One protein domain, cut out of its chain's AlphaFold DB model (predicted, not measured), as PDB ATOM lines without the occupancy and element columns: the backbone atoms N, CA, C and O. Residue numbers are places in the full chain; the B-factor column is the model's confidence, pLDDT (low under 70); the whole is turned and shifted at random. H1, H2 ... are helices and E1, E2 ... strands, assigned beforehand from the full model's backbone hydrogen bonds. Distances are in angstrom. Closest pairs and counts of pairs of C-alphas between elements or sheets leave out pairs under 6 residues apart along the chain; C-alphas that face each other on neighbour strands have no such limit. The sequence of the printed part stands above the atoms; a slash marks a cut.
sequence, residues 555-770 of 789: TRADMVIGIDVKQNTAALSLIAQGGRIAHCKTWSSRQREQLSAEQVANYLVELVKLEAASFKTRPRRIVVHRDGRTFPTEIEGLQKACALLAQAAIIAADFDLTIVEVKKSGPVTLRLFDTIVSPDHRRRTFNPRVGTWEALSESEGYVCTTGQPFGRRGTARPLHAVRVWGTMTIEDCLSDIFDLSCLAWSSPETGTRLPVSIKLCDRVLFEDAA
ATOM      1  N   THR A 555     134.388 128.168 125.877       95.19
ATOM      2  CA  THR A 555     133.945 127.509 124.643       95.19
ATOM      3  C   THR A 555     134.964 126.462 124.191       95.19
ATOM      4  O   THR A 555     136.077 126.388 124.711       95.19
ATOM      5  N   ARG A 556     134.596 125.636 123.211       96.56
ATOM      6  CA  ARG A 556     135.513 124.697 122.554       96.56
ATOM      7  C   ARG A 556     136.590 125.425 121.756       96.56
ATOM      8  O   ARG A 556     137.702 124.907 121.664       96.56
ATOM      9  N   ALA A 557     136.252 126.570 121.169       96.88
ATOM     10  CA  ALA A 557     137.189 127.517 120.584       96.88
ATOM     11  C   ALA A 557     137.817 128.429 121.648       96.88
ATOM     12  O   ALA A 557     137.135 128.863 122.580       96.88
ATOM     13  N   ASP A 558     139.080 128.805 121.447       96.94
ATOM     14  CA  ASP A 558     139.748 129.827 122.262       96.94
ATOM     15  C   ASP A 558     139.285 131.235 121.858       96.94
ATOM     16  O   ASP A 558     139.164 132.136 122.694       96.94
ATOM     17  N   MET A 559     139.014 131.410 120.560       97.38
ATOM     18  CA  MET A 559     138.554 132.652 119.948       97.38
ATOM     19  C   MET A 559     137.524 132.363 118.853       97.38
ATOM     20  O   MET A 559     137.754 131.539 117.966       97.38
ATOM     21  N   VAL A 560     136.405 133.084 118.893       98.38
ATOM     22  CA  VAL A 560     135.343 133.043 117.887       98.38
ATOM     23  C   VAL A 560     135.241 134.395 117.194       98.38
ATOM     24  O   VAL A 560     135.057 135.420 117.850       98.38
ATOM     25  N   ILE A 561     135.310 134.393 115.867       98.44
ATOM     26  CA  ILE A 561     135.134 135.573 115.023       98.44
ATOM     27  C   ILE A 561     133.761 135.513 114.353       98.44
ATOM     28  O   ILE A 561     133.473 134.568 113.627       98.44
ATOM     29  N   GLY A 562     132.897 136.500 114.577       97.81
ATOM     30  CA  GLY A 562     131.666 136.666 113.801       97.81
ATOM     31  C   GLY A 562     131.919 137.501 112.550       97.81
ATOM     32  O   GLY A 562     132.656 138.474 112.631       97.81
ATOM     33  N   ILE A 563     131.308 137.151 111.417       95.75
ATOM     34  CA  ILE A 563     131.375 137.926 110.170       95.75
ATOM     35  C   ILE A 563     129.974 138.063 109.578       95.75
ATOM     36  O   ILE A 563     129.306 137.059 109.316       95.75
ATOM     37  N   ASP A 564     129.559 139.296 109.309       92.62
ATOM     38  CA  ASP A 564     128.362 139.612 108.526       92.62
ATOM     39  C   ASP A 564     128.663 140.750 107.533       92.62
ATOM     40  O   ASP A 564     129.535 141.586 107.776       92.62
ATOM     41  N   VAL A 565     127.979 140.758 106.389       87.31
ATOM     42  CA  VAL A 565     128.160 141.744 105.319       87.31
ATOM     43  C   VAL A 565     126.791 142.184 104.823       87.31
ATOM     44  O   VAL A 565     125.992 141.367 104.366       87.31
ATOM     45  N   LYS A 566     126.536 143.490 104.869       82.06
ATOM     46  CA  LYS A 566     125.278 144.099 104.439       82.06
ATOM     47  C   LYS A 566     125.564 145.433 103.761       82.06
ATOM     48  O   LYS A 566     126.319 146.227 104.298       82.06
ATOM     49  N   GLN A 567     124.949 145.683 102.600       73.31
ATOM     50  CA  GLN A 567     124.977 146.985 101.906       73.31
ATOM     51  C   GLN A 567     126.379 147.628 101.870       73.31
ATOM     52  O   GLN A 567     126.576 148.710 102.409       73.31
ATOM     53  N   ASN A 568     127.364 146.953 101.260       79.06
ATOM     54  CA  ASN A 568     128.742 147.466 101.159       79.06
ATOM     55  C   ASN A 568     129.414 147.734 102.521       79.06
ATOM     56  O   ASN A 568     130.376 148.487 102.590       79.06
ATOM     57  N   THR A 569     128.943 147.128 103.608       84.06
ATOM     58  CA  THR A 569     129.523 147.262 104.949       84.06
ATOM     59  C   THR A 569     129.767 145.874 105.524       84.06
ATOM     60  O   THR A 569     128.879 145.022 105.512       84.06
ATOM     61  N   ALA A 570     130.984 145.632 105.999       90.62
ATOM     62  CA  ALA A 570     131.371 144.404 106.676       90.62
ATOM     63  C   ALA A 570     131.453 144.654 108.179       90.62
ATOM     64  O   ALA A 570     132.043 145.647 108.596       90.62
ATOM     65  N   ALA A 571     130.914 143.744 108.985       92.50
ATOM     66  CA  ALA A 571     131.077 143.751 110.430       92.50
ATOM     67  C   ALA A 571     131.770 142.479 110.887       92.50
ATOM     68  O   ALA A 571     131.318 141.370 110.582       92.50
ATOM     69  N   LEU A 572     132.836 142.652 111.664       96.69
ATOM     70  CA  LEU A 572     133.490 141.554 112.354       96.69
ATOM     71  C   LEU A 572     133.303 141.723 113.859       96.69
ATOM     72  O   LEU A 572     133.393 142.830 114.398       96.69
ATOM     73  N   SER A 573     133.055 140.616 114.545       96.62
ATOM     74  CA  SER A 573     133.088 140.547 116.002       96.62
ATOM     75  C   SER A 573     134.153 139.564 116.461       96.62
ATOM     76  O   SER A 573     134.442 138.593 115.771       96.62
ATOM     77  N   LEU A 574     134.731 139.813 117.629       97.50
ATOM     78  CA  LEU A 574     135.688 138.943 118.297       97.50
ATOM     79  C   LEU A 574     135.128 138.598 119.664       97.50
ATOM     80  O   LEU A 574     134.814 139.498 120.437       97.50
ATOM     81  N   ILE A 575     135.016 137.305 119.956       96.88
ATOM     82  CA  ILE A 575     134.592 136.765 121.245       96.88
ATOM     83  C   ILE A 575     135.659 135.785 121.731       96.88
ATOM     84  O   ILE A 575     135.975 134.828 121.032       96.88
ATOM     85  N   ALA A 576     136.192 135.980 122.935       95.94
ATOM     86  CA  ALA A 576     137.139 135.045 123.544       95.94
ATOM     87  C   ALA A 576     136.893 134.892 125.053       95.94
ATOM     88  O   ALA A 576     136.187 135.690 125.678       95.94
ATOM     89  N   GLN A 577     137.462 133.833 125.642       93.00
ATOM     90  CA  GLN A 577     137.378 133.534 127.082       93.00
ATOM     91  C   GLN A 577     135.933 133.544 127.626       93.00
ATOM     92  O   GLN A 577     135.638 134.165 128.652       93.00
ATOM     93  N   GLY A 578     135.007 132.900 126.910       91.56
ATOM     94  CA  GLY A 578     133.600 132.815 127.315       91.56
ATOM     95  C   GLY A 578     132.819 134.134 127.208       91.56
ATOM     96  O   GLY A 578     131.767 134.271 127.826       91.56
ATOM     97  N   GLY A 579     133.322 135.117 126.454       93.69
ATOM     98  CA  GLY A 579     132.696 136.433 126.292       93.69
ATOM     99  C   GLY A 579     133.251 137.524 127.204       93.69
ATOM    100  O   GLY A 579     132.726 138.631 127.182       93.69
ATOM    101  N   ARG A 580     134.310 137.235 127.976       93.38
ATOM    102  CA  ARG A 580     135.051 138.245 128.761       93.38
ATOM    103  C   ARG A 580     135.779 139.245 127.868       93.38
ATOM    104  O   ARG A 580     135.922 140.400 128.239       93.38
ATOM    105  N   ILE A 581     136.208 138.790 126.694       93.81
ATOM    106  CA  ILE A 581     136.708 139.646 125.623       93.81
ATOM    107  C   ILE A 581     135.634 139.651 124.541       93.81
ATOM    108  O   ILE A 581     135.280 138.587 124.021       93.81
ATOM    109  N   ALA A 582     135.104 140.833 124.241       93.44
ATOM    110  CA  ALA A 582     134.094 141.028 123.217       93.44
ATOM    111  C   ALA A 582     134.301 142.372 122.516       93.44
ATOM    112  O   ALA A 582     134.163 143.427 123.132       93.44
ATOM    113  N   HIS A 583     134.585 142.328 121.219       92.25
ATOM    114  CA  HIS A 583     134.762 143.516 120.388       92.25
ATOM    115  C   HIS A 583     133.956 143.370 119.101       92.25
ATOM    116  O   HIS A 583     133.790 142.262 118.596       92.25
ATOM    117  N   CYS A 584     133.444 144.467 118.554       92.06
ATOM    118  CA  CYS A 584     132.821 144.471 117.235       92.06
ATOM    119  C   CYS A 584     133.143 145.780 116.524       92.06
ATOM    120  O   CYS A 584     133.144 146.835 117.159       92.06
ATOM    121  N   LYS A 585     133.452 145.691 115.232       89.94
ATOM    122  CA  LYS A 585     133.834 146.828 114.399       89.94
ATOM    123  C   LYS A 585     133.298 146.644 112.980       89.94
ATOM    124  O   LYS A 585     133.080 145.511 112.540       89.94
ATOM    125  N   THR A 586     133.069 147.759 112.298       89.69
ATOM    126  CA  THR A 586     132.594 147.822 110.917       89.69
ATOM    127  C   THR A 586     133.636 148.447 109.995       89.69
ATOM    128  O   THR A 586     134.474 149.245 110.414       89.69
ATOM    129  N   TRP A 587     133.590 148.050 108.725       88.56
ATOM    130  CA  TRP A 587     134.404 148.602 107.647       88.56
ATOM    131  C   TRP A 587     133.553 148.759 106.394       88.56
ATOM    132  O   TRP A 587     132.739 147.891 106.064       88.56
ATOM    133  N   SER A 588     133.801 149.822 105.634       81.75
ATOM    134  CA  SER A 588     133.262 149.947 104.283       81.75
ATOM    135  C   SER A 588     133.876 148.882 103.366       81.75
ATOM    136  O   SER A 588     135.060 148.547 103.439       81.75
ATOM    137  N   SER A 589     133.066 148.340 102.470       72.19
ATOM    138  CA  SER A 589     133.440 147.358 101.463       72.19
ATOM    139  C   SER A 589     133.077 147.886 100.083       72.19
ATOM    140  O   SER A 589     131.961 148.328  99.844       72.19
ATOM    141  N   ARG A 590     134.003 147.784  99.126       66.12
ATOM    142  CA  ARG A 590     133.722 148.118  97.716       66.12
ATOM    143  C   ARG A 590     132.867 147.055  97.011       66.12
ATOM    144  O   ARG A 590     132.502 147.226  95.853       66.12
ATOM    145  N   GLN A 591     132.588 145.943  97.687       65.06
ATOM    146  CA  GLN A 591     131.858 144.793  97.171       65.06
ATOM    147  C   GLN A 591     130.610 144.535  98.027       65.06
ATOM    148  O   GLN A 591     130.651 144.633  99.254       65.06
ATOM    149  N   ARG A 592     129.497 144.199  97.359       65.75
ATOM    150  CA  ARG A 592     128.151 144.201  97.958       65.75
ATOM    151  C   ARG A 592     127.928 143.102  98.996       65.75
ATOM    152  O   ARG A 592     127.467 143.399 100.091       65.75
ATOM    153  N   GLU A 593     128.230 141.855  98.634       66.12
ATOM    154  CA  GLU A 593     127.976 140.660  99.464       66.12
ATOM    155  C   GLU A 593     129.219 139.781  99.680       66.12
ATOM    156  O   GLU A 593     129.204 138.899 100.537       66.12
ATOM    157  N   GLN A 594     130.288 140.010  98.915       77.44
ATOM    158  CA  GLN A 594     131.542 139.257  98.967       77.44
ATOM    159  C   GLN A 594     132.658 140.174  99.472       77.44
ATOM    160  O   GLN A 594     132.640 141.365  99.178       77.44
ATOM    161  N   LEU A 595     133.621 139.624 100.212       83.75
ATOM    162  CA  LEU A 595     134.852 140.321 100.586       83.75
ATOM    163  C   LEU A 595     136.046 139.724  99.836       83.75
ATOM    164  O   LEU A 595     136.128 138.504  99.631       83.75
ATOM    165  N   SER A 596     136.987 140.581  99.434       88.00
ATOM    166  CA  SER A 596     138.265 140.121  98.890       88.00
ATOM    167  C   SER A 596     139.131 139.496  99.990       88.00
ATOM    168  O   SER A 596     138.988 139.820 101.172       88.00
ATOM    169  N   ALA A 597     140.072 138.630  99.604       90.56
ATOM    170  CA  ALA A 597     141.003 138.012 100.546       90.56
ATOM    171  C   ALA A 597     141.812 139.059 101.335       90.56
ATOM    172  O   ALA A 597     142.021 138.919 102.537       90.56
ATOM    173  N   GLU A 598     142.220 140.148 100.677       92.44
ATOM    174  CA  GLU A 598     142.969 141.243 101.301       92.44
ATOM    175  C   GLU A 598     142.134 142.027 102.313       92.44
ATOM    176  O   GLU A 598     142.624 142.323 103.401       92.44
ATOM    177  N   GLN A 599     140.868 142.324 101.991       92.50
ATOM    178  CA  GLN A 599     139.956 142.992 102.922       92.50
ATOM    179  C   GLN A 599     139.771 142.150 104.184       92.50
ATOM    180  O   GLN A 599     139.987 142.643 105.286       92.50
ATOM    181  N   VAL A 600     139.438 140.866 104.023       94.44
ATOM    182  CA  VAL A 600     139.244 139.952 105.156       94.44
ATOM    183  C   VAL A 600     140.509 139.839 105.999       94.44
ATOM    184  O   VAL A 600     140.429 139.920 107.226       94.44
ATOM    185  N   ALA A 601     141.674 139.701 105.356       96.94
ATOM    186  CA  ALA A 601     142.939 139.594 106.066       96.94
ATOM    187  C   ALA A 601     143.228 140.852 106.903       96.94
ATOM    188  O   ALA A 601     143.534 140.751 108.091       96.94
ATOM    189  N   ASN A 602     143.076 142.035 106.304       95.94
ATOM    190  CA  ASN A 602     143.330 143.308 106.974       95.94
ATOM    191  C   ASN A 602     142.356 143.542 108.134       95.94
ATOM    192  O   ASN A 602     142.799 143.845 109.242       95.94
ATOM    193  N   TYR A 603     141.053 143.350 107.907       95.88
ATOM    194  CA  TYR A 603     140.023 143.593 108.922       95.88
ATOM    195  C   TYR A 603     140.193 142.659 110.122       95.88
ATOM    196  O   TYR A 603     140.102 143.097 111.269       95.88
ATOM    197  N   LEU A 604     140.497 141.377 109.879       97.12
ATOM    198  CA  LEU A 604     140.711 140.416 110.958       97.12
ATOM    199  C   LEU A 604     141.992 140.716 111.749       97.12
ATOM    200  O   LEU A 604     141.961 140.703 112.979       97.12
ATOM    201  N   VAL A 605     143.108 141.008 111.070       97.88
ATOM    202  CA  VAL A 605     144.372 141.357 111.743       97.88
ATOM    203  C   VAL A 605     144.194 142.597 112.614       97.88
ATOM    204  O   VAL A 605     144.654 142.611 113.755       97.88
ATOM    205  N   GLU A 606     143.524 143.623 112.092       97.06
ATOM    206  CA  GLU A 606     143.229 144.850 112.827       97.06
ATOM    207  C   GLU A 606     142.383 144.563 114.073       97.06
ATOM    208  O   GLU A 606     142.780 144.932 115.177       97.06
ATOM    209  N   LEU A 607     141.263 143.845 113.921       96.56
ATOM    210  CA  LEU A 607     140.360 143.525 115.028       96.56
ATOM    211  C   LEU A 607     141.055 142.740 116.145       96.56
ATOM    212  O   LEU A 607     140.892 143.066 117.318       96.56
ATOM    213  N   VAL A 608     141.828 141.709 115.797       97.19
ATOM    214  CA  VAL A 608     142.510 140.866 116.793       97.19
ATOM    215  C   VAL A 608     143.621 141.643 117.501       97.19
ATOM    216  O   VAL A 608     143.819 141.464 118.702       97.19
ATOM    217  N   LYS A 609     144.319 142.548 116.800       96.25
ATOM    218  CA  LYS A 609     145.347 143.409 117.405       96.25
ATOM    219  C   LYS A 609     144.790 144.344 118.477       96.25
ATOM    220  O   LYS A 609     145.495 144.584 119.454       96.25
ATOM    221  N   LEU A 610     143.550 144.822 118.334       93.69
ATOM    222  CA  LEU A 610     142.905 145.678 119.342       93.69
ATOM    223  C   LEU A 610     142.786 144.991 120.710       93.69
ATOM    224  O   LEU A 610     142.855 145.665 121.731       93.69
ATOM    225  N   GLU A 611     142.651 143.663 120.730       94.25
ATOM    226  CA  GLU A 611     142.466 142.872 121.954       94.25
ATOM    227  C   GLU A 611     143.683 142.000 122.301       94.25
ATOM    228  O   GLU A 611     143.627 141.191 123.227       94.25
ATOM    229  N   ALA A 612     144.808 142.165 121.595       92.88
ATOM    230  CA  ALA A 612     145.988 141.315 121.767       92.88
ATOM    231  C   ALA A 612     146.525 141.327 123.209       92.88
ATOM    232  O   ALA A 612     146.908 140.283 123.736       92.88
ATOM    233  N   ALA A 613     146.502 142.493 123.865       92.94
ATOM    234  CA  ALA A 613     146.926 142.651 125.257       92.94
ATOM    235  C   ALA A 613     145.947 142.024 126.272       92.94
ATOM    236  O   ALA A 613     146.333 141.739 127.404       92.94
ATOM    237  N   SER A 614     144.694 141.792 125.872       92.06
ATOM    238  CA  SER A 614     143.641 141.215 126.717       92.06
ATOM    239  C   SER A 614     143.739 139.683 126.810       92.06
ATOM    240  O   SER A 614     143.134 139.059 127.691       92.06
ATOM    241  N   PHE A 615     144.487 139.034 125.910       92.12
ATOM    242  CA  PHE A 615     144.622 137.580 125.891       92.12
ATOM    243  C   PHE A 615     145.517 137.067 127.025       92.12
ATOM    244  O   PHE A 615     146.698 137.384 127.105       92.12
ATOM    245  N   LYS A 616     144.965 136.191 127.878       88.19
ATOM    246  CA  LYS A 616     145.734 135.497 128.928       88.19
ATOM    247  C   LYS A 616     146.708 134.476 128.346       88.19
ATOM    248  O   LYS A 616     147.791 134.264 128.878       88.19
ATOM    249  N   THR A 617     146.287 133.825 127.270       91.19
ATOM    250  CA  THR A 617     147.053 132.846 126.505       91.19
ATOM    251  C   THR A 617     146.811 133.107 125.031       91.19
ATOM    252  O   THR A 617     145.719 133.534 124.649       91.19
ATOM    253  N   ARG A 618     147.814 132.829 124.198       95.44
ATOM    254  CA  ARG A 618     147.679 132.936 122.744       95.44
ATOM    255  C   ARG A 618     146.580 131.978 122.266       95.44
ATOM    256  O   ARG A 618     146.709 130.781 122.528       95.44
ATOM    257  N   PRO A 619     145.523 132.464 121.592       96.62
ATOM    258  CA  PRO A 619     144.484 131.592 121.056       96.62
ATOM    259  C   PRO A 619     145.078 130.578 120.077       96.62
ATOM    260  O   PRO A 619     145.865 130.957 119.209       96.62
ATOM    261  N   ARG A 620     144.710 129.300 120.203       97.25
ATOM    262  CA  ARG A 620     145.132 128.227 119.298       97.25
ATOM    263  C   ARG A 620     143.987 127.781 118.401       97.25
ATOM    264  O   ARG A 620     144.170 127.714 117.192       97.25
ATOM    265  N   ARG A 621     142.812 127.484 118.961       97.62
ATOM    266  CA  ARG A 621     141.631 127.089 118.182       97.62
ATOM    267  C   ARG A 621     140.771 128.304 117.863       97.62
ATOM    268  O   ARG A 621     140.147 128.888 118.751       97.62
ATOM    269  N   ILE A 622     140.723 128.653 116.584       98.31
ATOM    270  CA  ILE A 622     140.056 129.837 116.052       98.31
ATOM    271  C   ILE A 622     138.864 129.379 115.221       98.31
ATOM    272  O   ILE A 622     139.010 128.614 114.267       98.31
ATOM    273  N   VAL A 623     137.673 129.856 115.573       98.56
ATOM    274  CA  VAL A 623     136.438 129.523 114.859       98.56
ATOM    275  C   VAL A 623     135.835 130.775 114.259       98.56
ATOM    276  O   VAL A 623     135.699 131.794 114.924       98.56
ATOM    277  N   VAL A 624     135.426 130.697 113.001       98.62
ATOM    278  CA  VAL A 624     134.729 131.780 112.313       98.62
ATOM    279  C   VAL A 624     133.262 131.403 112.150       98.62
ATOM    280  O   VAL A 624     132.942 130.382 111.553       98.62
ATOM    281  N   HIS A 625     132.366 132.241 112.660       98.31
ATOM    282  CA  HIS A 625     130.933 132.202 112.394       98.31
ATOM    283  C   HIS A 625     130.610 133.214 111.292       98.31
ATOM    284  O   HIS A 625     130.618 134.418 111.539       98.31
ATOM    285  N   ARG A 626     130.285 132.742 110.088       95.75
ATOM    286  CA  ARG A 626     129.845 133.590 108.971       95.75
ATOM    287  C   ARG A 626     128.320 133.593 108.884       95.75
ATOM    288  O   ARG A 626     127.732 132.526 108.729       95.75
ATOM    289  N   ASP A 627     127.665 134.753 108.954       92.69
ATOM    290  CA  ASP A 627     126.223 134.826 108.671       92.69
ATOM    291  C   ASP A 627     125.968 134.610 107.177       92.69
ATOM    292  O   ASP A 627     126.417 135.379 106.331       92.69
ATOM    293  N   GLY A 628     125.256 133.540 106.832       86.88
ATOM    294  CA  GLY A 628     125.005 133.188 105.436       86.88
ATOM    295  C   GLY A 628     126.137 132.380 104.799       86.88
ATOM    296  O   GLY A 628     126.574 131.380 105.362       86.88
ATOM    297  N   ARG A 629     126.508 132.725 103.563       87.62
ATOM    298  CA  ARG A 629     127.432 131.942 102.730       87.62
ATOM    299  C   ARG A 629     128.862 132.463 102.862       87.62
ATOM    300  O   ARG A 629     129.061 133.670 102.871       87.62
ATOM    301  N   THR A 630     129.824 131.547 102.881       91.00
ATOM    302  CA  THR A 630     131.259 131.839 102.800       91.00
ATOM    303  C   THR A 630     131.749 131.708 101.357       91.00
ATOM    304  O   THR A 630     131.383 130.766 100.642       91.00
ATOM    305  N   PHE A 631     132.591 132.639 100.916       88.00
ATOM    306  CA  PHE A 631     133.223 132.619  99.595       88.00
ATOM    307  C   PHE A 631     134.673 132.108  99.660       88.00
ATOM    308  O   PHE A 631     135.349 132.335 100.661       88.00
ATOM    309  N   PRO A 632     135.205 131.482  98.589       87.31
ATOM    310  CA  PRO A 632     136.600 131.026  98.561       87.31
ATOM    311  C   PRO A 632     137.620 132.129  98.880       87.31
ATOM    312  O   PRO A 632     138.571 131.888  99.616       87.31
ATOM    313  N   THR A 633     137.378 133.355  98.404       88.62
ATOM    314  CA  THR A 633     138.226 134.522  98.701       88.62
ATOM    315  C   THR A 633     138.238 134.876 100.188       88.62
ATOM    316  O   THR A 633     139.255 135.328 100.701       88.62
ATOM    317  N   GLU A 634     137.130 134.659 100.904       93.44
ATOM    318  CA  GLU A 634     137.073 134.882 102.352       93.44
ATOM    319  C   GLU A 634     137.880 133.811 103.098       93.44
ATOM    320  O   GLU A 634     138.603 134.149 104.029       93.44
ATOM    321  N   ILE A 635     137.819 132.543 102.667       95.00
ATOM    322  CA  ILE A 635     138.614 131.449 103.256       95.00
ATOM    323  C   ILE A 635     140.111 131.757 103.135       95.00
ATOM    324  O   ILE A 635     140.827 131.713 104.135       95.00
ATOM    325  N   GLU A 636     140.563 132.136 101.937       95.12
ATOM    326  CA  GLU A 636     141.953 132.529 101.680       95.12
ATOM    327  C   GLU A 636     142.382 133.710 102.569       95.12
ATOM    328  O   GLU A 636     143.433 133.673 103.213       95.12
ATOM    329  N   GLY A 637     141.540 134.745 102.669       96.50
ATOM    330  CA  GLY A 637     141.804 135.908 103.515       96.50
ATOM    331  C   GLY A 637     141.914 135.569 105.004       96.50
ATOM    332  O   GLY A 637     142.801 136.077 105.689       96.50
ATOM    333  N   LEU A 638     141.060 134.670 105.505       98.06
ATOM    334  CA  LEU A 638     141.093 134.203 106.896       98.06
ATOM    335  C   LEU A 638     142.364 133.405 107.202       98.06
ATOM    336  O   LEU A 638     142.986 133.622 108.243       98.06
ATOM    337  N   GLN A 639     142.776 132.524 106.287       98.06
ATOM    338  CA  GLN A 639     144.034 131.783 106.403       98.06
ATOM    339  C   GLN A 639     145.232 132.735 106.433       98.06
ATOM    340  O   GLN A 639     146.082 132.633 107.321       98.06
ATOM    341  N   LYS A 640     145.263 133.710 105.515       98.19
ATOM    342  CA  LYS A 640     146.309 134.739 105.450       98.19
ATOM    343  C   LYS A 640     146.378 135.562 106.738       98.19
ATOM    344  O   LYS A 640     147.467 135.754 107.273       98.19
ATOM    345  N   ALA A 641     145.241 136.009 107.273       98.19
ATOM    346  CA  ALA A 641     145.201 136.736 108.543       98.19
ATOM    347  C   ALA A 641     145.744 135.911 109.712       98.19
ATOM    348  O   ALA A 641     146.557 136.420 110.480       98.19
ATOM    349  N   CYS A 642     145.326 134.648 109.848       98.25
ATOM    350  CA  CYS A 642     145.820 133.797 110.930       98.25
ATOM    351  C   CYS A 642     147.336 133.581 110.809       98.25
ATOM    352  O   CYS A 642     148.049 133.734 111.796       98.25
ATOM    353  N   ALA A 643     147.861 133.356 109.600       98.12
ATOM    354  CA  ALA A 643     149.304 133.261 109.382       98.12
ATOM    355  C   ALA A 643     150.052 134.538 109.821       98.12
ATOM    356  O   ALA A 643     151.058 134.448 110.525       98.12
ATOM    357  N   LEU A 644     149.539 135.727 109.481       98.25
ATOM    358  CA  LEU A 644     150.123 137.009 109.902       98.25
ATOM    359  C   LEU A 644     150.062 137.211 111.425       98.25
ATOM    360  O   LEU A 644     151.022 137.687 112.031       98.25
ATOM    361  N   LEU A 645     148.950 136.841 112.064       98.31
ATOM    362  CA  LEU A 645     148.783 136.930 113.517       98.31
ATOM    363  C   LEU A 645     149.695 135.947 114.266       98.31
ATOM    364  O   LEU A 645     150.196 136.280 115.342       98.31
ATOM    365  N   ALA A 646     149.926 134.758 113.704       97.88
ATOM    366  CA  ALA A 646     150.841 133.760 114.247       97.88
ATOM    367  C   ALA A 646     152.300 134.224 114.136       97.88
ATOM    368  O   ALA A 646     153.042 134.145 115.113       97.88
ATOM    369  N   GLN A 647     152.693 134.795 112.989       97.56
ATOM    370  CA  GLN A 647     154.014 135.413 112.798       97.56
ATOM    371  C   GLN A 647     154.253 136.574 113.771       97.56
ATOM    372  O   GLN A 647     155.342 136.709 114.321       97.56
ATOM    373  N   ALA A 648     153.220 137.378 114.036       96.69
ATOM    374  CA  ALA A 648     153.258 138.448 115.033       96.69
ATOM    375  C   ALA A 648     153.168 137.941 116.488       96.69
ATOM    376  O   ALA A 648     153.139 138.751 117.413       96.69
ATOM    377  N   ALA A 649     153.094 136.623 116.701       96.81
ATOM    378  CA  ALA A 649     152.988 135.977 118.003       96.81
ATOM    379  C   ALA A 649     151.786 136.452 118.854       96.81
ATOM    380  O   ALA A 649     151.850 136.466 120.088       96.81
ATOM    381  N   ILE A 650     150.686 136.830 118.194       97.19
ATOM    382  CA  ILE A 650     149.415 137.219 118.829       97.19
ATOM    383  C   ILE A 650     148.537 135.982 119.063       97.19
ATOM    384  O   ILE A 650     147.905 135.851 120.111       97.19
ATOM    385  N   ILE A 651     148.543 135.046 118.112       97.88
ATOM    386  CA  ILE A 651     147.935 133.713 118.244       97.88
ATOM    387  C   ILE A 651     149.026 132.634 118.296       97.88
ATOM    388  O   ILE A 651     150.211 132.927 118.123       97.88
ATOM    389  N   ALA A 652     148.645 131.388 118.585       97.62
ATOM    390  CA  ALA A 652     149.580 130.269 118.614       97.62
ATOM    391  C   ALA A 652     150.163 129.990 117.216       97.62
ATOM    392  O   ALA A 652     149.489 130.177 116.206       97.62
ATOM    393  N   ALA A 653     151.415 129.530 117.155       96.62
ATOM    394  CA  ALA A 653     152.059 129.185 115.886       96.62
ATOM    395  C   ALA A 653     151.421 127.947 115.228       96.62
ATOM    396  O   ALA A 653     151.350 127.867 114.006       96.62
ATOM    397  N   ASP A 654     150.922 127.013 116.041       96.69
ATOM    398  CA  ASP A 654     150.222 125.785 115.649       96.69
ATOM    399  C   ASP A 654     148.691 125.953 115.686       96.69
ATOM    400  O   ASP A 654     147.958 125.059 116.123       96.69
ATOM    401  N   PHE A 655     148.204 127.131 115.279       97.06
ATOM    402  CA  PHE A 655     146.777 127.436 115.289       97.06
ATOM    403  C   PHE A 655     145.961 126.470 114.412       97.06
ATOM    404  O   PHE A 655     146.429 125.966 113.392       97.06
ATOM    405  N   ASP A 656     144.701 126.268 114.794       97.44
ATOM    406  CA  ASP A 656     143.689 125.547 114.021       97.44
ATOM    407  C   ASP A 656     142.547 126.512 113.677       97.44
ATOM    408  O   ASP A 656     141.982 127.150 114.568       97.44
ATOM    409  N   LEU A 657     142.219 126.627 112.387       98.44
ATOM    410  CA  LEU A 657     141.164 127.494 111.867       98.44
ATOM    411  C   LEU A 657     139.994 126.653 111.351       98.44
ATOM    412  O   LEU A 657     140.126 125.917 110.372       98.44
ATOM    413  N   THR A 658     138.815 126.850 111.940       98.62
ATOM    414  CA  THR A 658     137.549 126.292 111.444       98.62
ATOM    415  C   THR A 658     136.597 127.401 111.010       98.62
ATOM    416  O   THR A 658     136.435 128.397 111.709       98.62
ATOM    417  N   ILE A 659     135.932 127.224 109.867       98.56
ATOM    418  CA  ILE A 659     134.967 128.189 109.325       98.56
ATOM    419  C   ILE A 659     133.592 127.532 109.235       98.56
ATOM    420  O   ILE A 659     133.421 126.480 108.612       98.56
ATOM    421  N   VAL A 660     132.608 128.177 109.856       98.25
ATOM    422  CA  VAL A 660     131.234 127.698 109.981       98.25
ATOM    423  C   VAL A 660     130.268 128.753 109.456       98.25
ATOM    424  O   VAL A 660     130.177 129.867 109.969       98.25
ATOM    425  N   GLU A 661     129.491 128.379 108.450       97.25
ATOM    426  CA  GLU A 661     128.336 129.146 108.000       97.25
ATOM    427  C   GLU A 661     127.193 128.983 109.005       97.25
ATOM    428  O   GLU A 661     126.693 127.876 109.209       97.25
ATOM    429  N   VAL A 662     126.732 130.081 109.602       95.62
ATOM    430  CA  VAL A 662     125.565 130.124 110.487       95.62
ATOM    431  C   VAL A 662     124.398 130.708 109.703       95.62
ATOM    432  O   VAL A 662     124.306 131.907 109.456       95.62
ATOM    433  N   LYS A 663     123.465 129.850 109.293       91.38
ATOM    434  CA  LYS A 663     122.366 130.227 108.401       91.38
ATOM    435  C   LYS A 663     121.107 130.558 109.200       91.38
ATOM    436  O   LYS A 663     120.425 129.677 109.735       91.38
ATOM    437  N   LYS A 664     120.725 131.844 109.215       83.44
ATOM    438  CA  LYS A 664     119.429 132.325 109.754       83.44
ATOM    439  C   LYS A 664     118.244 131.610 109.101       83.44
ATOM    440  O   LYS A 664     117.265 131.251 109.770       83.44
ATOM    441  N   SER A 665     118.352 131.394 107.793       76.44
ATOM    442  CA  SER A 665     117.401 130.673 106.961       76.44
ATOM    443  C   SER A 665     118.138 129.855 105.907       76.44
ATOM    444  O   SER A 665     119.257 130.185 105.532       76.44
ATOM    445  N   GLY A 666     117.516 128.782 105.432       74.00
ATOM    446  CA  GLY A 666     118.073 127.947 104.381       74.00
ATOM    447  C   GLY A 666     116.974 127.184 103.648       74.00
ATOM    448  O   GLY A 666     115.828 127.173 104.112       74.00
ATOM    449  N   PRO A 667     117.311 126.566 102.503       75.19
ATOM    450  CA  PRO A 667     116.369 125.769 101.728       75.19
ATOM    451  C   PRO A 667     115.832 124.593 102.547       75.19
ATOM    452  O   PRO A 667     114.627 124.351 102.515       75.19
ATOM    453  N   VAL A 668     116.703 123.911 103.295       85.81
ATOM    454  CA  VAL A 668     116.332 122.879 104.268       85.81
ATOM    455  C   VAL A 668     115.932 123.559 105.570       85.81
ATOM    456  O   VAL A 668     116.721 124.266 106.202       85.81
ATOM    457  N   THR A 669     114.681 123.361 105.970       88.25
ATOM    458  CA  THR A 669     114.148 123.886 107.228       88.25
ATOM    459  C   THR A 669     113.783 122.750 108.151       88.25
ATOM    460  O   THR A 669     112.601 122.455 108.351       88.25
ATOM    461  N   LEU A 670     114.827 122.131 108.700       92.25
ATOM    462  CA  LEU A 670     114.685 121.117 109.725       92.25
ATOM    463  C   LEU A 670     113.915 121.692 110.917       92.25
ATOM    464  O   LEU A 670     114.144 122.827 111.349       92.25
ATOM    465  N   ARG A 671     112.993 120.897 111.443       92.88
ATOM    466  CA  ARG A 671     112.294 121.111 112.705       92.88
ATOM    467  C   ARG A 671     112.578 119.921 113.598       92.88
ATOM    468  O   ARG A 671     112.621 118.792 113.124       92.88
ATOM    469  N   LEU A 672     112.751 120.213 114.877       93.19
ATOM    470  CA  LEU A 672     112.854 119.215 115.930       93.19
ATOM    471  C   LEU A 672     111.639 119.387 116.835       93.19
ATOM    472  O   LEU A 672     111.208 120.518 117.068       93.19
ATOM    473  N   PHE A 673     111.097 118.283 117.323       92.44
ATOM    474  CA  PHE A 673     109.905 118.247 118.156       92.44
ATOM    475  C   PHE A 673     110.130 117.333 119.351       92.44
ATOM    476  O   PHE A 673     110.613 116.219 119.175       92.44
ATOM    477  N   ASP A 674     109.722 117.759 120.543       91.38
ATOM    478  CA  ASP A 674     109.595 116.838 121.674       91.38
ATOM    479  C   ASP A 674     108.195 116.227 121.648       91.38
ATOM    480  O   ASP A 674     107.203 116.917 121.401       91.38
ATOM    481  N   THR A 675     108.102 114.923 121.884       88.94
ATOM    482  CA  THR A 675     106.841 114.192 121.755       88.94
ATOM    483  C   THR A 675     106.506 113.471 123.052       88.94
ATOM    484  O   THR A 675     107.384 112.997 123.774       88.94
ATOM    485  N   ILE A 676     105.218 113.433 123.379       86.88
ATOM    486  CA  ILE A 676     104.688 112.686 124.519       86.88
ATOM    487  C   ILE A 676     103.521 111.862 124.001       86.88
ATOM    488  O   ILE A 676     102.636 112.398 123.339       86.88
ATOM    489  N   VAL A 677     103.523 110.572 124.305       81.94
ATOM    490  CA  VAL A 677     102.360 109.709 124.110       81.94
ATOM    491  C   VAL A 677     101.666 109.620 125.463       81.94
ATOM    492  O   VAL A 677     102.284 109.189 126.437       81.94
ATOM    493  N   SER A 678     100.436 110.118 125.561       75.75
ATOM    494  CA  SER A 678      99.641 109.988 126.782       75.75
ATOM    495  C   SER A 678      99.127 108.552 126.958       75.75
ATOM    496  O   SER A 678      99.137 107.777 125.999       75.75
ATOM    497  N   PRO A 679      98.679 108.175 128.172       76.06
ATOM    498  CA  PRO A 679      98.149 106.835 128.444       76.06
ATOM    499  C   PRO A 679      96.975 106.419 127.543       76.06
ATOM    500  O   PRO A 679      96.782 105.236 127.306       76.06
ATOM    501  N   ASP A 680      96.224 107.379 126.995       77.56
ATOM    502  CA  ASP A 680      95.153 107.173 126.006       77.56
ATOM    503  C   ASP A 680      95.672 107.013 124.557       77.56
ATOM    504  O   ASP A 680      94.918 107.174 123.597       77.56
ATOM    505  N   HIS A 681      96.973 106.759 124.386       73.31
ATOM    506  CA  HIS A 681      97.691 106.670 123.111       73.31
ATOM    507  C   HIS A 681      97.625 107.929 122.232       73.31
ATOM    508  O   HIS A 681      98.047 107.898 121.070       73.31
ATOM    509  N   ARG A 682      97.166 109.072 122.760       77.62
ATOM    510  CA  ARG A 682      97.232 110.334 122.023       77.62
ATOM    511  C   ARG A 682      98.646 110.879 122.049       77.62
ATOM    512  O   ARG A 682      99.290 111.023 123.085       77.62
ATOM    513  N   ARG A 683      99.148 111.221 120.871       82.56
ATOM    514  CA  ARG A 683     100.481 111.789 120.726       82.56
ATOM    515  C   ARG A 683     100.395 113.306 120.692       82.56
ATOM    516  O   ARG A 683      99.713 113.858 119.838       82.56
ATOM    517  N   ARG A 684     101.098 113.969 121.607       88.81
ATOM    518  CA  ARG A 684     101.225 115.427 121.666       88.81
ATOM    519  C   ARG A 684     102.634 115.851 121.285       88.81
ATOM    520  O   ARG A 684     103.615 115.259 121.737       88.81
ATOM    521  N   THR A 685     102.711 116.902 120.484       91.25
ATOM    522  CA  THR A 685     103.952 117.459 119.947       91.25
ATOM    523  C   THR A 685     104.213 118.830 120.562       91.25
ATOM    524  O   THR A 685     103.342 119.702 120.570       91.25
ATOM    525  N   PHE A 686     105.429 119.037 121.054       91.38
ATOM    526  CA  PHE A 686     105.863 120.256 121.723       91.38
ATOM    527  C   PHE A 686     107.118 120.815 121.065       91.38
ATOM    528  O   PHE A 686     107.837 120.132 120.331       91.38
ATOM    529  N   ASN A 687     107.399 122.082 121.363       92.06
ATOM    530  CA  ASN A 687     108.693 122.651 121.036       92.06
ATOM    531  C   ASN A 687     109.794 121.871 121.760       92.06
ATOM    532  O   ASN A 687     109.614 121.535 122.935       92.06
ATOM    533  N   PRO A 688     110.933 121.643 121.094       91.38
ATOM    534  CA  PRO A 688     112.063 120.983 121.708       91.38
ATOM    535  C   PRO A 688     112.604 121.866 122.831       91.38
ATOM    536  O   PRO A 688     112.525 123.103 122.780       91.38
ATOM    537  N   ARG A 689     113.192 121.243 123.849       90.06
ATOM    538  CA  ARG A 689     114.023 121.982 124.809       90.06
ATOM    539  C   ARG A 689     115.216 122.629 124.109       90.06
ATOM    540  O   ARG A 689     115.772 122.068 123.162       90.06
ATOM    541  N   VAL A 690     115.623 123.799 124.591       91.56
ATOM    542  CA  VAL A 690     116.852 124.452 124.117       91.56
ATOM    543  C   VAL A 690     118.072 123.541 124.294       91.56
ATOM    544  O   VAL A 690     118.101 122.690 125.184       91.56
ATOM    545  N   GLY A 691     119.048 123.684 123.403       93.31
ATOM    546  CA  GLY A 691     120.246 122.847 123.328       93.31
ATOM    547  C   GLY A 691     120.037 121.535 122.576       93.31
ATOM    548  O   GLY A 691     121.017 120.865 122.273       93.31
ATOM    549  N   THR A 692     118.792 121.152 122.264       94.62
ATOM    550  CA  THR A 692     118.507 119.975 121.423       94.62
ATOM    551  C   THR A 692     119.101 120.185 120.030       94.62
ATOM    552  O   THR A 692     118.903 121.253 119.443       94.62
ATOM    553  N   TRP A 693     119.810 119.190 119.502       95.06
ATOM    554  CA  TRP A 693     120.516 119.304 118.226       95.06
ATOM    555  C   TRP A 693     120.488 118.002 117.423       95.06
ATOM    556  O   TRP A 693     120.244 116.929 117.972       95.06
ATOM    557  N   GLU A 694     120.729 118.110 116.118       92.69
ATOM    558  CA  GLU A 694     120.811 116.977 115.191       92.69
ATOM    559  C   GLU A 694     121.835 117.287 114.088       92.69
ATOM    560  O   GLU A 694     121.826 118.387 113.534       92.69
ATOM    561  N   ALA A 695     122.709 116.334 113.762       91.00
ATOM    562  CA  ALA A 695     123.621 116.436 112.622       91.00
ATOM    563  C   ALA A 695     123.066 115.631 111.442       91.00
ATOM    564  O   ALA A 695     122.676 114.475 111.615       91.00
ATOM    565  N   LEU A 696     123.040 116.246 110.257       86.50
ATOM    566  CA  LEU A 696     122.652 115.574 109.013       86.50
ATOM    567  C   LEU A 696     123.857 114.924 108.321       86.50
ATOM    568  O   LEU A 696     123.689 113.938 107.610       86.50
ATOM    569  N   SER A 697     125.058 115.456 108.549       85.56
ATOM    570  CA  SER A 697     126.329 114.916 108.059       85.56
ATOM    571  C   SER A 697     127.465 115.264 109.030       85.56
ATOM    572  O   SER A 697     127.237 115.861 110.081       85.56
ATOM    573  N   GLU A 698     128.705 114.920 108.682       87.31
ATOM    574  CA  GLU A 698     129.895 115.314 109.454       87.31
ATOM    575  C   GLU A 698     130.190 116.822 109.415       87.31
ATOM    576  O   GLU A 698     130.942 117.327 110.251       87.31
ATOM    577  N   SER A 699     129.615 117.546 108.451       91.06
ATOM    578  CA  SER A 699     129.827 118.981 108.250       91.06
ATOM    579  C   SER A 699     128.558 119.818 108.412       91.06
ATOM    580  O   SER A 699     128.662 121.036 108.510       91.06
ATOM    581  N   GLU A 700     127.370 119.214 108.473       91.88
ATOM    582  CA  GLU A 700     126.087 119.920 108.539       91.88
ATOM    583  C   GLU A 700     125.266 119.497 109.758       91.88
ATOM    584  O   GLU A 700     125.036 118.310 110.009       91.88
ATOM    585  N   GLY A 701     124.749 120.479 110.496       93.50
ATOM    586  CA  GLY A 701     123.884 120.203 111.632       93.50
ATOM    587  C   GLY A 701     123.049 121.385 112.101       93.50
ATOM    588  O   GLY A 701     123.134 122.506 111.596       93.50
ATOM    589  N   TYR A 702     122.186 121.105 113.070       94.75
ATOM    590  CA  TYR A 702     121.150 122.010 113.532       94.75
ATOM    591  C   TYR A 702     121.074 122.041 115.048       94.75
ATOM    592  O   TYR A 702     121.088 120.991 115.681       94.75
ATOM    593  N   VAL A 703     120.895 123.229 115.632       95.38
ATOM    594  CA  VAL A 703     120.762 123.393 117.089       95.38
ATOM    595  C   VAL A 703     119.619 124.327 117.481       95.38
ATOM    596  O   VAL A 703     119.425 125.409 116.918       95.38
ATOM    597  N   CYS A 704     118.826 123.907 118.464       93.94
ATOM    598  CA  CYS A 704     117.734 124.682 119.040       93.94
ATOM    599  C   CYS A 704     118.255 125.666 120.092       93.94
ATOM    600  O   CYS A 704     118.331 125.347 121.275       93.94
ATOM    601  N   THR A 705     118.545 126.898 119.686       91.62
ATOM    602  CA  THR A 705     118.900 128.001 120.603       91.62
ATOM    603  C   THR A 705     117.678 128.655 121.260       91.62
ATOM    604  O   THR A 705     117.775 129.335 122.277       91.62
ATOM    605  N   THR A 706     116.488 128.414 120.705       87.94
ATOM    606  CA  THR A 706     115.190 128.838 121.248       87.94
ATOM    607  C   THR A 706     114.239 127.651 121.298       87.94
ATOM    608  O   THR A 706     114.313 126.775 120.439       87.94
ATOM    609  N   GLY A 707     113.314 127.643 122.253       84.06
ATOM    610  CA  GLY A 707     112.398 126.529 122.484       84.06
ATOM    611  C   GLY A 707     111.929 126.529 123.934       84.06
ATOM    612  O   GLY A 707     111.880 127.587 124.563       84.06
ATOM    613  N   GLN A 708     111.614 125.356 124.475       84.31
ATOM    614  CA  GLN A 708     111.292 125.219 125.897       84.31
ATOM    615  C   GLN A 708     112.536 125.498 126.768       84.31
ATOM    616  O   GLN A 708     113.618 125.008 126.429       84.31
ATOM    617  N   PRO A 709     112.414 126.260 127.875       75.56
ATOM    618  CA  PRO A 709     111.178 126.777 128.472       75.56
ATOM    619  C   PRO A 709     110.836 128.219 128.068       75.56
ATOM    620  O   PRO A 709     109.859 128.771 128.558       75.56
ATOM    621  N   PHE A 710     111.600 128.853 127.174       75.00
ATOM    622  CA  PHE A 710     111.462 130.278 126.835       75.00
ATOM    623  C   PHE A 710     110.177 130.652 126.056       75.00
ATOM    624  O   PHE A 710     110.116 131.727 125.464       75.00
ATOM    625  N   GLY A 711     109.146 129.797 126.061       60.19
ATOM    626  CA  GLY A 711     107.731 130.157 125.876       60.19
ATOM    627  C   GLY A 711     107.351 130.951 124.623       60.19
ATOM    628  O   GLY A 711     106.337 131.648 124.633       60.19
ATOM    629  N   ARG A 712     108.146 130.901 123.547       71.69
ATOM    630  CA  ARG A 712     107.840 131.641 122.315       71.69
ATOM    631  C   ARG A 712     106.694 130.961 121.571       71.69
ATOM    632  O   ARG A 712     106.716 129.744 121.401       71.69
ATOM    633  N   ARG A 713     105.724 131.759 121.106       79.31
ATOM    634  CA  ARG A 713     104.624 131.283 120.252       79.31
ATOM    635  C   ARG A 713     105.172 130.622 118.986       79.31
ATOM    636  O   ARG A 713     106.141 131.109 118.396       79.31
ATOM    637  N   GLY A 714     104.494 129.572 118.541       87.69
ATOM    638  CA  GLY A 714     104.814 128.843 117.326       87.69
ATOM    639  C   GLY A 714     105.952 127.840 117.456       87.69
ATOM    640  O   GLY A 714     106.486 127.577 118.526       87.69
ATOM    641  N   THR A 715     106.330 127.253 116.322       90.94
ATOM    642  CA  THR A 715     107.333 126.184 116.276       90.94
ATOM    643  C   THR A 715     108.766 126.723 116.269       90.94
ATOM    644  O   THR A 715     109.133 127.528 115.402       90.94
ATOM    645  N   ALA A 716     109.604 126.189 117.158       89.94
ATOM    646  CA  ALA A 716     111.035 126.434 117.204       89.94
ATOM    647  C   ALA A 716     111.672 126.172 115.837       89.94
ATOM    648  O   ALA A 716     111.344 125.226 115.115       89.94
ATOM    649  N   ARG A 717     112.581 127.058 115.448       90.56
ATOM    650  CA  ARG A 717     113.365 126.924 114.225       90.56
ATOM    651  C   ARG A 717     114.807 126.713 114.675       90.56
ATOM    652  O   ARG A 717     115.392 127.682 115.144       90.56
ATOM    653  N   PRO A 718     115.381 125.513 114.586       92.62
ATOM    654  CA  PRO A 718     116.807 125.336 114.823       92.62
ATOM    655  C   PRO A 718     117.642 126.310 113.968       92.62
ATOM    656  O   PRO A 718     117.198 126.762 112.900       92.62
ATOM    657  N   LEU A 719     118.816 126.698 114.459       93.69
ATOM    658  CA  LEU A 719     119.846 127.310 113.626       93.69
ATOM    659  C   LEU A 719     120.531 126.224 112.816       93.69
ATOM    660  O   LEU A 719     120.742 125.137 113.333       93.69
ATOM    661  N   HIS A 720     120.852 126.540 111.571       95.06
ATOM    662  CA  HIS A 720     121.558 125.649 110.668       95.06
ATOM    663  C   HIS A 720     123.028 126.072 110.620       95.06
ATOM    664  O   HIS A 720     123.302 127.242 110.348       95.06
ATOM    665  N   ALA A 721     123.937 125.140 110.889       95.94
ATOM    666  CA  ALA A 721     125.375 125.333 110.798       95.94
ATOM    667  C   ALA A 721     125.976 124.403 109.736       95.94
ATOM    668  O   ALA A 721     125.649 123.216 109.704       95.94
ATOM    669  N   VAL A 722     126.869 124.941 108.902       95.69
ATOM    670  CA  VAL A 722     127.658 124.162 107.936       95.69
ATOM    671  C   VAL A 722     129.136 124.480 108.120       95.69
ATOM    672  O   VAL A 722     129.553 125.616 107.908       95.69
ATOM    673  N   ARG A 723     129.938 123.484 108.495       96.56
ATOM    674  CA  ARG A 723     131.399 123.570 108.504       96.56
ATOM    675  C   ARG A 723     131.903 123.501 107.066       96.56
ATOM    676  O   ARG A 723     131.847 122.445 106.440       96.56
ATOM    677  N   VAL A 724     132.401 124.623 106.560       95.69
ATOM    678  CA  VAL A 724     132.915 124.740 105.184       95.69
ATOM    679  C   VAL A 724     134.431 124.580 105.099       95.69
ATOM    680  O   VAL A 724     134.948 124.295 104.026       95.69
ATOM    681  N   TRP A 725     135.141 124.743 106.219       96.81
ATOM    682  CA  TRP A 725     136.589 124.562 106.314       96.81
ATOM    683  C   TRP A 725     137.009 124.188 107.742       96.81
ATOM    684  O   TRP A 725     136.344 124.589 108.699       96.81
ATOM    685  N   GLY A 726     138.138 123.490 107.880       95.75
ATOM    686  CA  GLY A 726     138.772 123.163 109.161       95.75
ATOM    687  C   GLY A 726     138.335 121.833 109.771       95.75
ATOM    688  O   GLY A 726     137.457 121.137 109.256       95.75
ATOM    689  N   THR A 727     138.985 121.465 110.875       94.25
ATOM    690  CA  THR A 727     138.927 120.109 111.442       94.25
ATOM    691  C   THR A 727     137.995 119.947 112.638       94.25
ATOM    692  O   THR A 727     137.615 118.820 112.954       94.25
ATOM    693  N   MET A 728     137.579 121.035 113.292       96.75
ATOM    694  CA  MET A 728     136.698 120.966 114.461       96.75
ATOM    695  C   MET A 728     135.375 120.273 114.119       96.75
ATOM    696  O   MET A 728     134.791 120.525 113.064       96.75
ATOM    697  N   THR A 729     134.915 119.365 114.980       97.31
ATOM    698  CA  THR A 729     133.726 118.548 114.701       97.31
ATOM    699  C   THR A 729     132.465 119.408 114.611       97.31
ATOM    700  O   THR A 729     132.351 120.430 115.289       97.31
ATOM    701  N   ILE A 730     131.477 118.992 113.809       96.56
ATOM    702  CA  ILE A 730     130.200 119.720 113.738       96.56
ATOM    703  C   ILE A 730     129.488 119.775 115.098       96.56
ATOM    704  O   ILE A 730     128.831 120.765 115.400       96.56
ATOM    705  N   GLU A 731     129.650 118.756 115.945       97.38
ATOM    706  CA  GLU A 731     129.108 118.745 117.307       97.38
ATOM    707  C   GLU A 731     129.712 119.864 118.164       97.38
ATOM    708  O   GLU A 731     128.966 120.628 118.776       97.38
ATOM    709  N   ASP A 732     131.037 120.021 118.149       97.88
ATOM    710  CA  ASP A 732     131.699 121.099 118.882       97.88
ATOM    711  C   ASP A 732     131.311 122.479 118.335       97.88
ATOM    712  O   ASP A 732     131.033 123.393 119.112       97.88
ATOM    713  N   CYS A 733     131.214 122.628 117.008       98.12
ATOM    714  CA  CYS A 733     130.747 123.869 116.382       98.12
ATOM    715  C   CYS A 733     129.324 124.233 116.840       98.12
ATOM    716  O   CYS A 733     129.038 125.385 117.165       98.12
ATOM    717  N   LEU A 734     128.412 123.254 116.884       97.88
ATOM    718  CA  LEU A 734     127.041 123.466 117.358       97.88
ATOM    719  C   LEU A 734     126.989 123.781 118.859       97.88
ATOM    720  O   LEU A 734     126.135 124.575 119.265       97.88
ATOM    721  N   SER A 735     127.881 123.191 119.662       97.69
ATOM    722  CA  SER A 735     128.017 123.496 121.092       97.69
ATOM    723  C   SER A 735     128.406 124.958 121.299       97.69
ATOM    724  O   SER A 735     127.715 125.666 122.028       97.69
ATOM    725  N   ASP A 736     129.426 125.450 120.591       97.69
ATOM    726  CA  ASP A 736     129.865 126.848 120.698       97.69
ATOM    727  C   ASP A 736     128.785 127.826 120.221       97.69
ATOM    728  O   ASP A 736     128.508 128.830 120.881       97.69
ATOM    729  N   ILE A 737     128.097 127.518 119.114       97.69
ATOM    730  CA  ILE A 737     126.935 128.301 118.660       97.69
ATOM    731  C   ILE A 737     125.860 128.353 119.755       97.69
ATOM    732  O   ILE A 737     125.267 129.411 119.993       97.69
ATOM    733  N   PHE A 738     125.587 127.230 120.423       96.88
ATOM    734  CA  PHE A 738     124.594 127.167 121.487       96.88
ATOM    735  C   PHE A 738     125.009 127.970 122.722       96.88
ATOM    736  O   PHE A 738     124.230 128.814 123.178       96.88
ATOM    737  N   ASP A 739     126.224 127.773 123.220       96.56
ATOM    738  CA  ASP A 739     126.742 128.460 124.403       96.56
ATOM    739  C   ASP A 739     126.768 129.977 124.190       96.56
ATOM    740  O   ASP A 739     126.244 130.746 125.004       96.56
ATOM    741  N   LEU A 740     127.246 130.427 123.028       96.88
ATOM    742  CA  LEU A 740     127.246 131.844 122.667       96.88
ATOM    743  C   LEU A 740     125.837 132.409 122.434       96.88
ATOM    744  O   LEU A 740     125.631 133.614 122.587       96.88
ATOM    745  N   SER A 741     124.848 131.584 122.077       95.06
ATOM    746  CA  SER A 741     123.442 132.019 121.996       95.06
ATOM    747  C   SER A 741     122.796 132.182 123.373       95.06
ATOM    748  O   SER A 741     121.871 132.982 123.538       95.06
ATOM    749  N   CYS A 742     123.305 131.463 124.376       94.19
ATOM    750  CA  CYS A 742     122.829 131.527 125.750       94.19
ATOM    751  C   CYS A 742     123.226 132.828 126.457       94.19
ATOM    752  O   CYS A 742     122.517 133.235 127.377       94.19
ATOM    753  N   LEU A 743     124.272 133.525 125.999       94.06
ATOM    754  CA  LEU A 743     124.649 134.843 126.519       94.06
ATOM    755  C   LEU A 743     123.525 135.878 126.364       94.06
ATOM    756  O   LEU A 743     123.259 136.620 127.298       94.06
ATOM    757  N   ALA A 744     122.802 135.887 125.237       89.94
ATOM    758  CA  ALA A 744     121.544 136.626 125.062       89.94
ATOM    759  C   ALA A 744     121.516 138.062 125.640       89.94
ATOM    760  O   ALA A 744     120.491 138.486 126.176       89.94
ATOM    761  N   TRP A 745     122.616 138.817 125.530       92.00
ATOM    762  CA  TRP A 745     122.813 140.087 126.245       92.00
ATOM    763  C   TRP A 745     121.727 141.131 125.986       92.00
ATOM    764  O   TRP A 745     121.334 141.842 126.902       92.00
ATOM    765  N   SER A 746     121.190 141.191 124.765       85.81
ATOM    766  CA  SER A 746     120.106 142.115 124.404       85.81
ATOM    767  C   SER A 746     118.718 141.652 124.865       85.81
ATOM    768  O   SER A 746     117.737 142.372 124.704       85.81
ATOM    769  N   SER A 747     118.574 140.410 125.339       86.62
ATOM    770  CA  SER A 747     117.298 139.842 125.799       86.62
ATOM    771  C   SER A 747     117.496 138.763 126.883       86.62
ATOM    772  O   SER A 747     117.136 137.598 126.666       86.62
ATOM    773  N   PRO A 748     118.017 139.123 128.077       87.75
ATOM    774  CA  PRO A 748     118.342 138.164 129.141       87.75
ATOM    775  C   PRO A 748     117.144 137.332 129.629       87.75
ATOM    776  O   PRO A 748     117.309 136.245 130.172       87.75
ATOM    777  N   GLU A 749     115.917 137.801 129.411       84.25
ATOM    778  CA  GLU A 749     114.696 137.143 129.893       84.25
ATOM    779  C   GLU A 749     114.191 136.026 128.973       84.25
ATOM    780  O   GLU A 749     113.662 135.024 129.446       84.25
ATOM    781  N   THR A 750     114.353 136.174 127.655       76.62
ATOM    782  CA  THR A 750     113.650 135.346 126.652       76.62
ATOM    783  C   THR A 750     114.587 134.583 125.711       76.62
ATOM    784  O   THR A 750     114.116 133.916 124.780       76.62
ATOM    785  N   GLY A 751     115.904 134.690 125.932       77.62
ATOM    786  CA  GLY A 751     116.952 134.092 125.100       77.62
ATOM    787  C   GLY A 751     117.125 134.792 123.748       77.62
ATOM    788  O   GLY A 751     116.340 135.660 123.366       77.62
ATOM    789  N   THR A 752     118.142 134.407 122.981       84.69
ATOM    790  CA  THR A 752     118.359 134.904 121.615       84.69
ATOM    791  C   THR A 752     118.565 133.744 120.659       84.69
ATOM    792  O   THR A 752     119.171 132.739 121.005       84.69
ATOM    793  N   ARG A 753     118.056 133.882 119.430       88.31
ATOM    794  CA  ARG A 753     118.252 132.863 118.394       88.31
ATOM    795  C   ARG A 753     119.718 132.771 117.983       88.31
ATOM    796  O   ARG A 753     120.219 131.667 117.832       88.31
ATOM    797  N   LEU A 754     120.352 133.911 117.734       92.81
ATOM    798  CA  LEU A 754     121.697 133.976 117.173       92.81
ATOM    799  C   LEU A 754     122.751 133.932 118.281       92.81
ATOM    800  O   LEU A 754     122.490 134.485 119.355       92.81
ATOM    801  N   PRO A 755     123.915 133.304 118.031       95.56
ATOM    802  CA  PRO A 755     125.059 133.428 118.922       95.56
ATOM    803  C   PRO A 755     125.502 134.888 119.008       95.56
ATOM    804  O   PRO A 755     125.350 135.642 118.041       95.56
ATOM    805  N   VAL A 756     126.071 135.285 120.149       95.00
ATOM    806  CA  VAL A 756     126.518 136.668 120.368       95.00
ATOM    807  C   VAL A 756     127.502 137.147 119.293       95.00
ATOM    808  O   VAL A 756     127.425 138.302 118.889       95.00
ATOM    809  N   SER A 757     128.331 136.253 118.741       95.38
ATOM    810  CA  SER A 757     129.260 136.575 117.649       95.38
ATOM    811  C   SER A 757     128.544 137.135 116.409       95.38
ATOM    812  O   SER A 757     128.969 138.137 115.848       95.38
ATOM    813  N   ILE A 758     127.408 136.560 116.004       95.31
ATOM    814  CA  ILE A 758     126.610 137.092 114.886       95.31
ATOM    815  C   ILE A 758     125.716 138.239 115.358       95.31
ATOM    816  O   ILE A 758     125.529 139.221 114.651       95.31
ATOM    817  N   LYS A 759     125.168 138.154 116.577       91.62
ATOM    818  CA  LYS A 759     124.226 139.157 117.088       91.62
ATOM    819  C   LYS A 759     124.861 140.540 117.270       91.62
ATOM    820  O   LYS A 759     124.155 141.536 117.122       91.62
ATOM    821  N   LEU A 760     126.153 140.603 117.602       90.94
ATOM    822  CA  LEU A 760     126.900 141.860 117.648       90.94
ATOM    823  C   LEU A 760     127.046 142.467 116.251       90.94
ATOM    824  O   LEU A 760     126.740 143.646 116.103       90.94
ATOM    825  N   CYS A 761     127.404 141.659 115.244       90.81
ATOM    826  CA  CYS A 761     127.466 142.096 113.848       90.81
ATOM    827  C   CYS A 761     126.101 142.607 113.357       90.81
ATOM    828  O   CYS A 761     126.022 143.717 112.849       90.81
ATOM    829  N   ASP A 762     125.014 141.863 113.605       85.44
ATOM    830  CA  ASP A 762     123.644 142.284 113.271       85.44
ATOM    831  C   ASP A 762     123.295 143.654 113.860       85.44
ATOM    832  O   ASP A 762     122.571 144.427 113.239       85.44
ATOM    833  N   ARG A 763     123.744 143.924 115.093       81.50
ATOM    834  CA  ARG A 763     123.447 145.176 115.789       81.50
ATOM    835  C   ARG A 763     124.169 146.342 115.128       81.50
ATOM    836  O   ARG A 763     123.503 147.300 114.760       81.50
ATOM    837  N   VAL A 764     125.483 146.225 114.935       78.38
ATOM    838  CA  VAL A 764     126.265 147.303 114.317       78.38
ATOM    839  C   VAL A 764     125.914 147.475 112.842       78.38
ATOM    840  O   VAL A 764     125.808 148.593 112.393       78.38
ATOM    841  N   LEU A 765     125.607 146.417 112.080       75.94
ATOM    842  CA  LEU A 765     125.183 146.557 110.676       75.94
ATOM    843  C   LEU A 765     123.759 147.081 110.518       75.94
ATOM    844  O   LEU A 765     123.408 147.598 109.459       75.94
ATOM    845  N   PHE A 766     122.890 146.883 111.508       65.69
ATOM    846  CA  PHE A 766     121.581 147.525 111.468       65.69
ATOM    847  C   PHE A 766     121.733 149.048 111.519       65.69
ATOM    848  O   PHE A 766     121.036 149.735 110.781       65.69
ATOM    849  N   GLU A 767     122.667 149.521 112.340       66.62
ATOM    850  CA  GLU A 767     122.931 150.935 112.600       66.62
ATOM    851  C   GLU A 767     123.868 151.533 111.515       66.62
ATOM    852  O   GLU A 767     123.508 152.509 110.865       66.62
ATOM    853  N   ASP A 768     124.995 150.883 111.204       61.03
ATOM    854  CA  ASP A 768     126.084 151.397 110.351       61.03
ATOM    855  C   ASP A 768     125.910 151.124 108.847       61.03
ATOM    856  O   ASP A 768     126.428 151.868 108.016       61.03
ATOM    857  N   ALA A 769     125.224 150.040 108.454       54.31
ATOM    858  CA  ALA A 769     125.061 149.700 107.030       54.31
ATOM    859  C   ALA A 769     123.894 150.448 106.369       54.31
ATOM    860  O   ALA A 769     123.692 150.345 105.158       54.31
ATOM    861  N   ALA A 770     123.097 151.164 107.165       63.44
ATOM    862  CA  ALA A 770     122.034 152.018 106.674       63.44
ATOM    863  C   ALA A 770     122.646 153.177 105.876       63.44
ATOM    864  O   ALA A 770     123.597 153.807 106.329       63.44
TER     865      ALA A 770
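AT A GLANCE: This is residues 555 to 770 of the 789 residues of the protein "Piwi domain-containing protein" of Mesorhizobium alhagi CCNWXJ12-2 (UniProt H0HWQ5). A long, twisted sheet of eight strands runs through the domain, with H1 and H2 over one face and H3 and H4 on the other, and the sheet curls round H3. The hairpin of E6 and E7 reaches away from this body as an arm on the E8 side and makes much of the length. The printed part has 216 residues, with four named helices and ten named strands in the order E1 E2 E3 H1 E4 H2 E5 E6 E7 E8 E9 E10 H3 H4, a mixed class of helices and strands. The large sheet is mixed, in the order E3 E2 E1 E4 E5 E10 E9 E8. The whole is compact by its radius of gyration of the C-alphas, 18.0 A, yet elongated, spanning 67 by 38 by 31 A.

IN THESE COORDINATES: E1, residues 559 to 566, begins at C-alpha 559 (138.554, 132.652, 119.948) and is 23.4 A long; E2, residues 569 to 576, and E3, residues 581 to 588, measure 23.5 A and 23.9 A. H1, residues 597 to 610, E4, residues 621 to 627, H2, residues 632 to 647, and E5, residues 656 to 663, follow, H2 being 22.9 A long. Then come E6, residues 672 to 677, E7, residues 683 to 686, E8, residues 693 to 695, E9, residues 700 to 703, and E10, residues 719 to 725. H3, residues 730 to 742, precedes H4, residues 756 to 768, which ends at C-alpha 768 (126.084, 151.397, 110.351).

HOW THE PARTS SIT: E1 E2 E3 and E8 E9 E10 are meanders, each strand the antiparallel neighbour of the one before; N 562 and O 573 are 2.9 A apart, N 701 and O 721 3.0 A. E4 is parallel to E1, with N 561 and O 623 at 2.8 A. E4, H2, E5 form a strand-helix-strand unit, two parallel neighbours joined through a helix, and E3, H1, E4 a split one, with E2 and E1 between its strands; both crossovers are right-handed. H1 and H2 touch at Ala 597 and Gly 637, their closest C-alphas, 3.7 A apart. H4, on the opposite face, has a height over the sheet of 7.4 A. H3 and H4 only just touch, with 3 pairs of C-alphas within 8 A, Leu 740 and Val 756 closest at 5.4 A. Every O i to N i+4 pair is within hydrogen-bond range in H1, H2 and H3, and 8 of 9 in H4.

THE WHOLE: The C-alphas farthest apart, of Ala 648 and Asp 680, are 66.9 A apart. The printed part has no cut; the links E9 to E10 and H3 to H4 are long. Residues 590 to 593, 711 and 766 to 770 have pLDDT under 70.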